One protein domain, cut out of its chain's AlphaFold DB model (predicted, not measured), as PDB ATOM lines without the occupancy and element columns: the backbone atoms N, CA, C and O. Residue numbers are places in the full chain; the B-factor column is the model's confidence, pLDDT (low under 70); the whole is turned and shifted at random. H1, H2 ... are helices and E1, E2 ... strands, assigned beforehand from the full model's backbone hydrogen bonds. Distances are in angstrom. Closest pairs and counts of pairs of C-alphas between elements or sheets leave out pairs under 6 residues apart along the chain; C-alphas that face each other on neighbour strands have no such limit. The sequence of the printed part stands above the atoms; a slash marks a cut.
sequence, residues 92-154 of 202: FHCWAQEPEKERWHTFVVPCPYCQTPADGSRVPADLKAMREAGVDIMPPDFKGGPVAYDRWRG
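This is residues 92 to 154 of the 202 residues of an uncharacterized protein of Desulfovibrio piger (UniProt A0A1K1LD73). A two-stranded hairpin, E1 and E2, has two short helices, H1 and H2, close to E1 and apart from each other, and a long loop, residues 111 to 126, reaches beyond the end of E2 and folds back to H1. The link between the helices runs past E1, where residues 136 to 137 pair with it as a short extra strand, and the hairpin's tip, residues 98 to 103, sticks out. The printed part has 63 residues, in the order E1, E2, H1, H2, with an antiparallel sheet and a mixed class; under half of the residues are in named elements. It is only just loose, close to compact, with a radius of gyration of the C-alphas of 13.1 A, and flat, spanning 39 by 31 by 16 A.

Begin at E1, residues 92 to 97, which forms a hairpin with E2, residues 104 to 110. They are antiparallel, at 149 degrees between directions; look for N 94 and O 107, 2.9 A apart, and N 105 and O 96, 2.9 A apart, within hydrogen-bond range. Residues 94 to 95 of E1 also pair antiparallel with residues 136 to 137. H1, residues 127 to 132, and E1 are near each other, with 6 pairs of C-alphas within 10 A. At H2, residues 145 to 153, the closest C-alphas to E1 are those of Pro 146 and His 93, 6.6 A apart. H2 is apart from E2 and from H1. In H1 and H2 every O i to N i+4 pair is within hydrogen-bond range.

Find C-alpha 92 at (178.154, 138.251, 85.945); from there E1 runs 16.7 A to C-alpha 97. E2 runs 19.9 A from C-alpha 104 to C-alpha 110 at (182.385, 136.322, 81.596). H1 covers 8.8 A from Leu 127 to Glu 132, and H2 covers 12.4 A from Gly 145 to C-alpha 153 at (172.089, 139.226, 100.733).

The C-alphas farthest apart, Asp 119 and Gly 154, are 39.6 A apart. The printed part has no cut. The links E2 to H1 and H1 to H2 are long. The mean pLDDT of the printed part is 88.3, and no printed residue is under 70.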
ATOM      1  N   PHE A  92     179.102 138.463  84.859       94.50
ATOM      2  CA  PHE A  92     178.154 138.251  85.945       94.50
ATOM      3  C   PHE A  92     178.920 138.167  87.261       94.50
ATOM      4  O   PHE A  92     179.919 137.451  87.356       94.50
ATOM      5  N   HIS A  93     178.447 138.899  88.267       95.69
ATOM      6  CA  HIS A  93     178.961 138.804  89.628       95.69
ATOM      7  C   HIS A  93     178.305 137.623  90.344       95.69
ATOM      8  O   HIS A  93     177.080 137.474  90.312       95.69
ATOM      9  N   CYS A  94     179.128 136.792  90.974       96.56
ATOM     10  CA  CYS A  94     178.717 135.530  91.565       96.56
ATOM     11  C   CYS A  94     179.211 135.402  93.006       96.56
ATOM     12  O   CYS A  94     180.266 135.931  93.373       96.56
ATOM     13  N   TRP A  95     178.446 134.657  93.800       96.12
ATOM     14  CA  TRP A  95     178.756 134.279  95.169       96.12
ATOM     15  C   TRP A  95     178.525 132.788  95.339       96.12
ATOM     16  O   TRP A  95     177.505 132.257  94.907       96.12
ATOM     17  N   ALA A  96     179.461 132.115  95.989       94.69
ATOM     18  CA  ALA A  96     179.308 130.719  96.364       94.69
ATOM     19  C   ALA A  96     179.801 130.510  97.792       94.69
ATOM     20  O   ALA A  96     180.640 131.262  98.299       94.69
ATOM     21  N   GLN A  97     179.257 129.494  98.447       91.94
ATOM     22  CA  GLN A  97     179.682 129.104  99.780       91.94
ATOM     23  C   GLN A  97     180.820 128.085  99.667       91.94
ATOM     24  O   GLN A  97     180.723 127.126  98.906       91.94
ATOM     25  N   GLU A  98     181.910 128.290 100.406       84.31
ATOM     26  CA  GLU A  98     182.931 127.254 100.579       84.31
ATOM     27  C   GLU A  98     182.342 126.118 101.436       84.31
ATOM     28  O   GLU A  98     182.003 126.379 102.597       84.31
ATOM     29  N   PRO A  99     182.242 124.872 100.923       77.06
ATOM     30  CA  PRO A  99     181.575 123.772 101.628       77.06
ATOM     31  C   PRO A  99     182.162 123.472 103.012       77.06
ATOM     32  O   PRO A  99     181.447 123.051 103.910       77.06
ATOM     33  N   GLU A 100     183.465 123.698 103.189       77.94
ATOM     34  CA  GLU A 100     184.194 123.342 104.414       77.94
ATOM     35  C   GLU A 100     184.191 124.439 105.486       77.94
ATOM     36  O   GLU A 100     184.438 124.157 106.655       77.94
ATOM     37  N   LYS A 101     183.971 125.703 105.102       75.62
ATOM     38  CA  LYS A 101     184.178 126.863 105.991       75.62
ATOM     39  C   LYS A 101     182.925 127.695 106.217       75.62
ATOM     40  O   LYS A 101     183.012 128.727 106.877       75.62
ATOM     41  N   GLU A 102     181.810 127.303 105.599       79.06
ATOM     42  CA  GLU A 102     180.534 128.036 105.571       79.06
ATOM     43  C   GLU A 102     180.667 129.509 105.146       79.06
ATOM     44  O   GLU A 102     179.746 130.311 105.315       79.06
ATOM     45  N   ARG A 103     181.807 129.881 104.556       85.19
ATOM     46  CA  ARG A 103     182.143 131.253 104.208       85.19
ATOM     47  C   ARG A 103     181.761 131.518 102.763       85.19
ATOM     48  O   ARG A 103     182.110 130.751 101.867       85.19
ATOM     49  N   TRP A 104     181.091 132.638 102.537       90.25
ATOM     50  CA  TRP A 104     180.850 133.134 101.193       90.25
ATOM     51  C   TRP A 104     182.144 133.678 100.582       90.25
ATOM     52  O   TRP A 104     182.931 134.362 101.242       90.25
ATOM     53  N   HIS A 105     182.344 133.400  99.301       91.50
ATOM     54  CA  HIS A 105     183.341 134.060  98.471       91.50
ATOM     55  C   HIS A 105     182.665 134.616  97.221       91.50
ATOM     56  O   HIS A 105     181.601 134.152  96.812       91.50
ATOM     57  N   THR A 106     183.283 135.633  96.622       93.75
ATOM     58  CA  THR A 106     182.800 136.253  95.390       93.75
ATOM     59  C   THR A 106     183.769 136.002  94.246       93.75
ATOM     60  O   THR A 106     184.983 135.942  94.438       93.75
ATOM     61  N   PHE A 107     183.220 135.859  93.051       93.75
ATOM     62  CA  PHE A 107     183.962 135.734  91.809       93.75
ATOM     63  C   PHE A 107     183.138 136.325  90.666       93.75
ATOM     64  O   PHE A 107     181.984 136.724  90.840       93.75
ATOM     65  N   VAL A 108     183.742 136.413  89.486       93.75
ATOM     66  CA  VAL A 108     183.069 136.899  88.283       93.75
ATOM     67  C   VAL A 108     183.210 135.880  87.170       93.75
ATOM     68  O   VAL A 108     184.271 135.274  87.009       93.75
ATOM     69  N   VAL A 109     182.153 135.711  86.384       92.44
ATOM     70  CA  VAL A 109     182.200 134.910  85.159       92.44
ATOM     71  C   VAL A 109     181.946 135.797  83.944       92.44
ATOM     72  O   VAL A 109     181.076 136.668  83.996       92.44
ATOM     73  N   PRO A 110     182.681 135.618  82.836       91.12
ATOM     74  CA  PRO A 110     182.385 136.322  81.596       91.12
ATOM     75  C   PRO A 110     180.972 136.006  81.096       91.12
ATOM     76  O   PRO A 110     180.511 134.872  81.202       91.12
ATOM     77  N   CYS A 111     180.304 136.985  80.491       91.06
ATOM     78  CA  CYS A 111     178.980 136.778  79.910       91.06
ATOM     79  C   CYS A 111     179.035 135.731  78.775       91.06
ATOM     80  O   CYS A 111     179.703 135.975  77.764       91.06
ATOM     81  N   PRO A 112     178.312 134.599  78.871       89.94
ATOM     82  CA  PRO A 112     178.352 133.550  77.851       89.94
ATOM     83  C   PRO A 112     177.692 133.972  76.530       89.94
ATOM     84  O   PRO A 112     177.864 133.303  75.519       89.94
ATOM     85  N   TYR A 113     176.963 135.090  76.507       87.75
ATOM     86  CA  TYR A 113     176.293 135.579  75.302       87.75
ATOM     87  C   TYR A 113     177.176 136.524  74.480       87.75
ATOM     88  O   TYR A 113     177.224 136.402  73.263       87.75
ATOM     89  N   CYS A 114     177.900 137.450  75.122       84.31
ATOM     90  CA  CYS A 114     178.683 138.476  74.413       84.31
ATOM     91  C   CYS A 114     180.204 138.306  74.507       84.31
ATOM     92  O   CYS A 114     180.946 139.057  73.873       84.31
ATOM     93  N   GLN A 115     180.690 137.367  75.323       82.62
ATOM     94  CA  GLN A 115     182.121 137.091  75.464       82.62
ATOM     95  C   GLN A 115     182.511 135.718  74.911       82.62
ATOM     96  O   GLN A 115     183.674 135.355  75.060       82.62
ATOM     97  N   THR A 116     181.587 134.938  74.343       80.06
ATOM     98  CA  THR A 116     181.912 133.623  73.771       80.06
ATOM     99  C   THR A 116     182.701 133.800  72.477       80.06
ATOM    100  O   THR A 116     182.182 134.401  71.535       80.06
ATOM    101  N   PRO A 117     183.956 133.325  72.424       72.31
ATOM    102  CA  PRO A 117     184.771 133.422  71.223       72.31
ATOM    103  C   PRO A 117     184.179 132.592  70.077       72.31
ATOM    104  O   PRO A 117     183.736 131.464  70.291       72.31
ATOM    105  N   ALA A 118     184.208 133.124  68.853       70.56
ATOM    106  CA  ALA A 118     183.718 132.417  67.663       70.56
ATOM    107  C   ALA A 118     184.555 131.173  67.306       70.56
ATOM    108  O   ALA A 118     184.067 130.267  66.637       70.56
ATOM    109  N   ASP A 119     185.806 131.125  67.762       73.62
ATOM    110  CA  ASP A 119     186.732 130.008  67.566       73.62
ATOM    111  C   ASP A 119     186.524 128.862  68.574       73.62
ATOM    112  O   ASP A 119     187.224 127.853  68.509       73.62
ATOM    113  N   GLY A 120     185.583 129.002  69.517       72.25
ATOM    114  CA  GLY A 120     185.305 127.989  70.535       72.25
ATOM    115  C   GLY A 120     186.434 127.794  71.552       72.25
ATOM    116  O   GLY A 120     186.383 126.854  72.341       72.25
ATOM    117  N   SER A 121     187.435 128.683  71.579       74.44
ATOM    118  CA  SER A 121     188.602 128.594  72.470       74.44
ATOM    119  C   SER A 121     188.252 128.622  73.961       74.44
ATOM    120  O   SER A 121     189.052 128.200  74.797       74.44
ATOM    121  N   ARG A 122     187.053 129.103  74.313       74.31
ATOM    122  CA  ARG A 122     186.562 129.151  75.690       74.31
ATOM    123  C   ARG A 122     185.172 128.545  75.800       74.31
ATOM    124  O   ARG A 122     184.237 129.021  75.158       74.31
ATOM    125  N   VAL A 123     185.029 127.575  76.703       78.94
ATOM    126  CA  VAL A 123     183.723 127.038  77.098       78.94
ATOM    127  C   VAL A 123     182.933 128.145  77.820       78.94
ATOM    128  O   VAL A 123     183.442 128.712  78.792       78.94
ATOM    129  N   PRO A 124     181.730 128.515  77.345       84.19
ATOM    130  CA  PRO A 124     180.900 129.520  78.002       84.19
ATOM    131  C   PRO A 124     180.489 129.074  79.409       84.19
ATOM    132  O   PRO A 124     180.268 127.890  79.649       84.19
ATOM    133  N   ALA A 125     180.354 130.025  80.336       85.62
ATOM    134  CA  ALA A 125     179.837 129.726  81.668       85.62
ATOM    135  C   ALA A 125     178.361 129.299  81.584       85.62
ATOM    136  O   ALA A 125     177.528 130.052  81.073       85.62
ATOM    137  N   ASP A 126     178.032 128.120  82.115       91.50
ATOM    138  CA  ASP A 126     176.647 127.664  82.239       91.50
ATOM    139  C   ASP A 126     176.007 128.265  83.495       91.50
ATOM    140  O   ASP A 126     176.074 127.720  84.600       91.50
ATOM    141  N   LEU A 127     175.372 129.425  83.313       92.06
ATOM    142  CA  LEU A 127     174.719 130.157  84.399       92.06
ATOM    143  C   LEU A 127     173.588 129.354  85.058       92.06
ATOM    144  O   LEU A 127     173.278 129.603  86.223       92.06
ATOM    145  N   LYS A 128     172.956 128.416  84.341       92.75
ATOM    146  CA  LYS A 128     171.874 127.595  84.891       92.75
ATOM    147  C   LYS A 128     172.450 126.516  85.802       92.75
ATOM    148  O   LYS A 128     172.042 126.442  86.958       92.75
ATOM    149  N   ALA A 129     173.437 125.764  85.319       93.44
ATOM    150  CA  ALA A 129     174.117 124.746  86.121       93.44
ATOM    151  C   ALA A 129     174.777 125.353  87.371       93.44
ATOM    152  O   ALA A 129     174.721 124.773  88.451       93.44
ATOM    153  N   MET A 130     175.341 126.561  87.261       93.75
ATOM    154  CA  MET A 130     175.889 127.287  88.412       93.75
ATOM    155  C   MET A 130     174.823 127.589  89.475       93.75
ATOM    156  O   MET A 130     175.069 127.370  90.660       93.75
ATOM    157  N   ARG A 131     173.632 128.055  89.071       94.06
ATOM    158  CA  ARG A 131     172.521 128.289  90.010       94.06
ATOM    159  C   ARG A 131     172.060 126.992  90.674       94.06
ATOM    160  O   ARG A 131     171.811 126.987  91.874       94.06
ATOM    161  N   GLU A 132     171.979 125.900  89.917       93.69
ATOM    162  CA  GLU A 132     171.636 124.568  90.440       93.69
ATOM    163  C   GLU A 132     172.695 124.041  91.424       93.69
ATOM    164  O   GLU A 132     172.352 123.379  92.399       93.69
ATOM    165  N   ALA A 133     173.964 124.409  91.230       91.25
ATOM    166  CA  ALA A 133     175.067 124.119  92.144       91.25
ATOM    167  C   ALA A 133     175.121 125.038  93.385       91.25
ATOM    168  O   ALA A 133     176.056 124.938  94.177       91.25
ATOM    169  N   GLY A 134     174.147 125.936  93.567       91.69
ATOM    170  CA  GLY A 134     174.066 126.825  94.731       91.69
ATOM    171  C   GLY A 134     174.859 128.129  94.607       91.69
ATOM    172  O   GLY A 134     175.013 128.840  95.599       91.69
ATOM    173  N   VAL A 135     175.345 128.477  93.412       94.88
ATOM    174  CA  VAL A 135     175.944 129.794  93.157       94.88
ATOM    175  C   VAL A 135     174.835 130.840  93.060       94.88
ATOM    176  O   VAL A 135     173.948 130.739  92.206       94.88
ATOM    177  N   ASP A 136     174.911 131.890  93.877       95.56
ATOM    178  CA  ASP A 136     174.059 133.060  93.703       95.56
ATOM    179  C   ASP A 136     174.672 134.014  92.681       95.56
ATOM    180  O   ASP A 136     175.843 134.387  92.757       95.56
ATOM    181  N   ILE A 137     173.872 134.404  91.695       96.19
ATOM    182  CA  ILE A 137     174.310 135.236  90.575       96.19
ATOM    183  C   ILE A 137     173.475 136.509  90.589       96.19
ATOM    184  O   ILE A 137     172.255 136.449  90.380       96.19
ATOM    185  N   MET A 138     174.148 137.645  90.794       95.50
ATOM    186  CA  MET A 138     173.515 138.961  90.838       95.50
ATOM    187  C   MET A 138     172.825 139.263  89.501       95.50
ATOM    188  O   MET A 138     173.453 139.128  88.445       95.50
ATOM    189  N   PRO A 139     171.554 139.700  89.524       93.94
ATOM    190  CA  PRO A 139     170.887 140.217  88.338       93.94
ATOM    191  C   PRO A 139     171.645 141.421  87.753       93.94
ATOM    192  O   PRO A 139     172.071 142.300  88.506       93.94
ATOM    193  N   PRO A 140     171.808 141.504  86.424       91.31
ATOM    194  CA  PRO A 140     172.567 142.579  85.776       91.31
ATOM    195  C   PRO A 140     171.943 143.969  85.991       91.31
ATOM    196  O   PRO A 140     172.640 144.979  85.934       91.31
ATOM    197  N   ASP A 141     170.641 144.026  86.269       90.81
ATOM    198  CA  ASP A 141     169.848 145.229  86.529       90.81
ATOM    199  C   ASP A 141     169.763 145.604  88.022       90.81
ATOM    200  O   ASP A 141     169.066 146.555  88.393       90.81
ATOM    201  N   PHE A 142     170.480 144.894  88.903       92.81
ATOM    202  CA  PHE A 142     170.451 145.180  90.332       92.81
ATOM    203  C   PHE A 142     171.029 146.570  90.650       92.81
ATOM    204  O   PHE A 142     172.197 146.883  90.389       92.81
ATOM    205  N   LYS A 143     170.212 147.420  91.279       90.44
ATOM    206  CA  LYS A 143     170.594 148.795  91.621       90.44
ATOM    207  C   LYS A 143     171.662 148.823  92.718       90.44
ATOM    208  O   LYS A 143     171.484 148.251  93.787       90.44
ATOM    209  N   GLY A 144     172.741 149.565  92.472       85.56
ATOM    210  CA  GLY A 144     173.856 149.724  93.416       85.56
ATOM    211  C   GLY A 144     175.011 148.733  93.216       85.56
ATOM    212  O   GLY A 144     176.009 148.821  93.932       85.56
ATOM    213  N   GLY A 145     174.907 147.838  92.228       90.31
ATOM    214  CA  GLY A 145     175.997 146.957  91.812       90.31
ATOM    215  C   GLY A 145     176.378 145.889  92.849       90.31
ATOM    216  O   GLY A 145     175.634 145.641  93.804       90.31
ATOM    217  N   PRO A 146     177.552 145.252  92.690       91.88
ATOM    218  CA  PRO A 146     177.917 144.051  93.444       91.88
ATOM    219  C   PRO A 146     178.059 144.292  94.949       91.88
ATOM    220  O   PRO A 146     177.709 143.424  95.740       91.88
ATOM    221  N   VAL A 147     178.500 145.482  95.366       89.88
ATOM    222  CA  VAL A 147     178.627 145.834  96.793       89.88
ATOM    223  C   VAL A 147     177.254 145.967  97.459       89.88
ATOM    224  O   VAL A 147     177.053 145.486  98.573       89.88
ATOM    225  N   ALA A 148     176.290 146.604  96.787       89.56
ATOM    226  CA  ALA A 148     174.933 146.715  97.314       89.56
ATOM    227  C   ALA A 148     174.241 145.345  97.364       89.56
ATOM    228  O   ALA A 148     173.502 145.076  98.311       89.56
ATOM    229  N   TYR A 149     174.512 144.479  96.383       92.94
ATOM    230  CA  TYR A 149     173.970 143.123  96.333       92.94
ATOM    231  C   TYR A 149     174.519 142.232  97.451       92.94
ATOM    232  O   TYR A 149     173.740 141.638  98.196       92.94
ATOM    233  N   ASP A 150     175.845 142.212  97.622       91.50
ATOM    234  CA  ASP A 150     176.551 141.502  98.698       91.50
ATOM    235  C   ASP A 150     175.971 141.851 100.072       91.50
ATOM    236  O   ASP A 150     175.689 140.979 100.895       91.50
ATOM    237  N   ARG A 151     175.702 143.143 100.283       88.88
ATOM    238  CA  ARG A 151     175.074 143.649 101.499       88.88
ATOM    239  C   ARG A 151     173.615 143.232 101.636       88.88
ATOM    240  O   ARG A 151     173.211 142.843 102.726       88.88
ATOM    241  N   TRP A 152     172.820 143.363 100.574       89.25
ATOM    242  CA  TRP A 152     171.398 143.011 100.590       89.25
ATOM    243  C   TRP A 152     171.188 141.529 100.920       89.25
ATOM    244  O   TRP A 152     170.280 141.193 101.678       89.25
ATOM    245  N   ARG A 153     172.066 140.658 100.412       90.25
ATOM    246  CA  ARG A 153     172.089 139.226 100.733       90.25
ATOM    247  C   ARG A 153     172.733 138.896 102.079       90.25
ATOM    248  O   ARG A 153     172.463 137.832 102.625       90.25
ATOM    249  N   GLY A 154     173.568 139.788 102.611       88.56
ATOM    250  CA  GLY A 154     174.280 139.588 103.872       88.56
ATOM    251  C   GLY A 154     175.504 138.676 103.760       88.56
ATOM    252  O   GLY A 154     175.871 138.045 104.746       88.56
TER     253      GLY A 154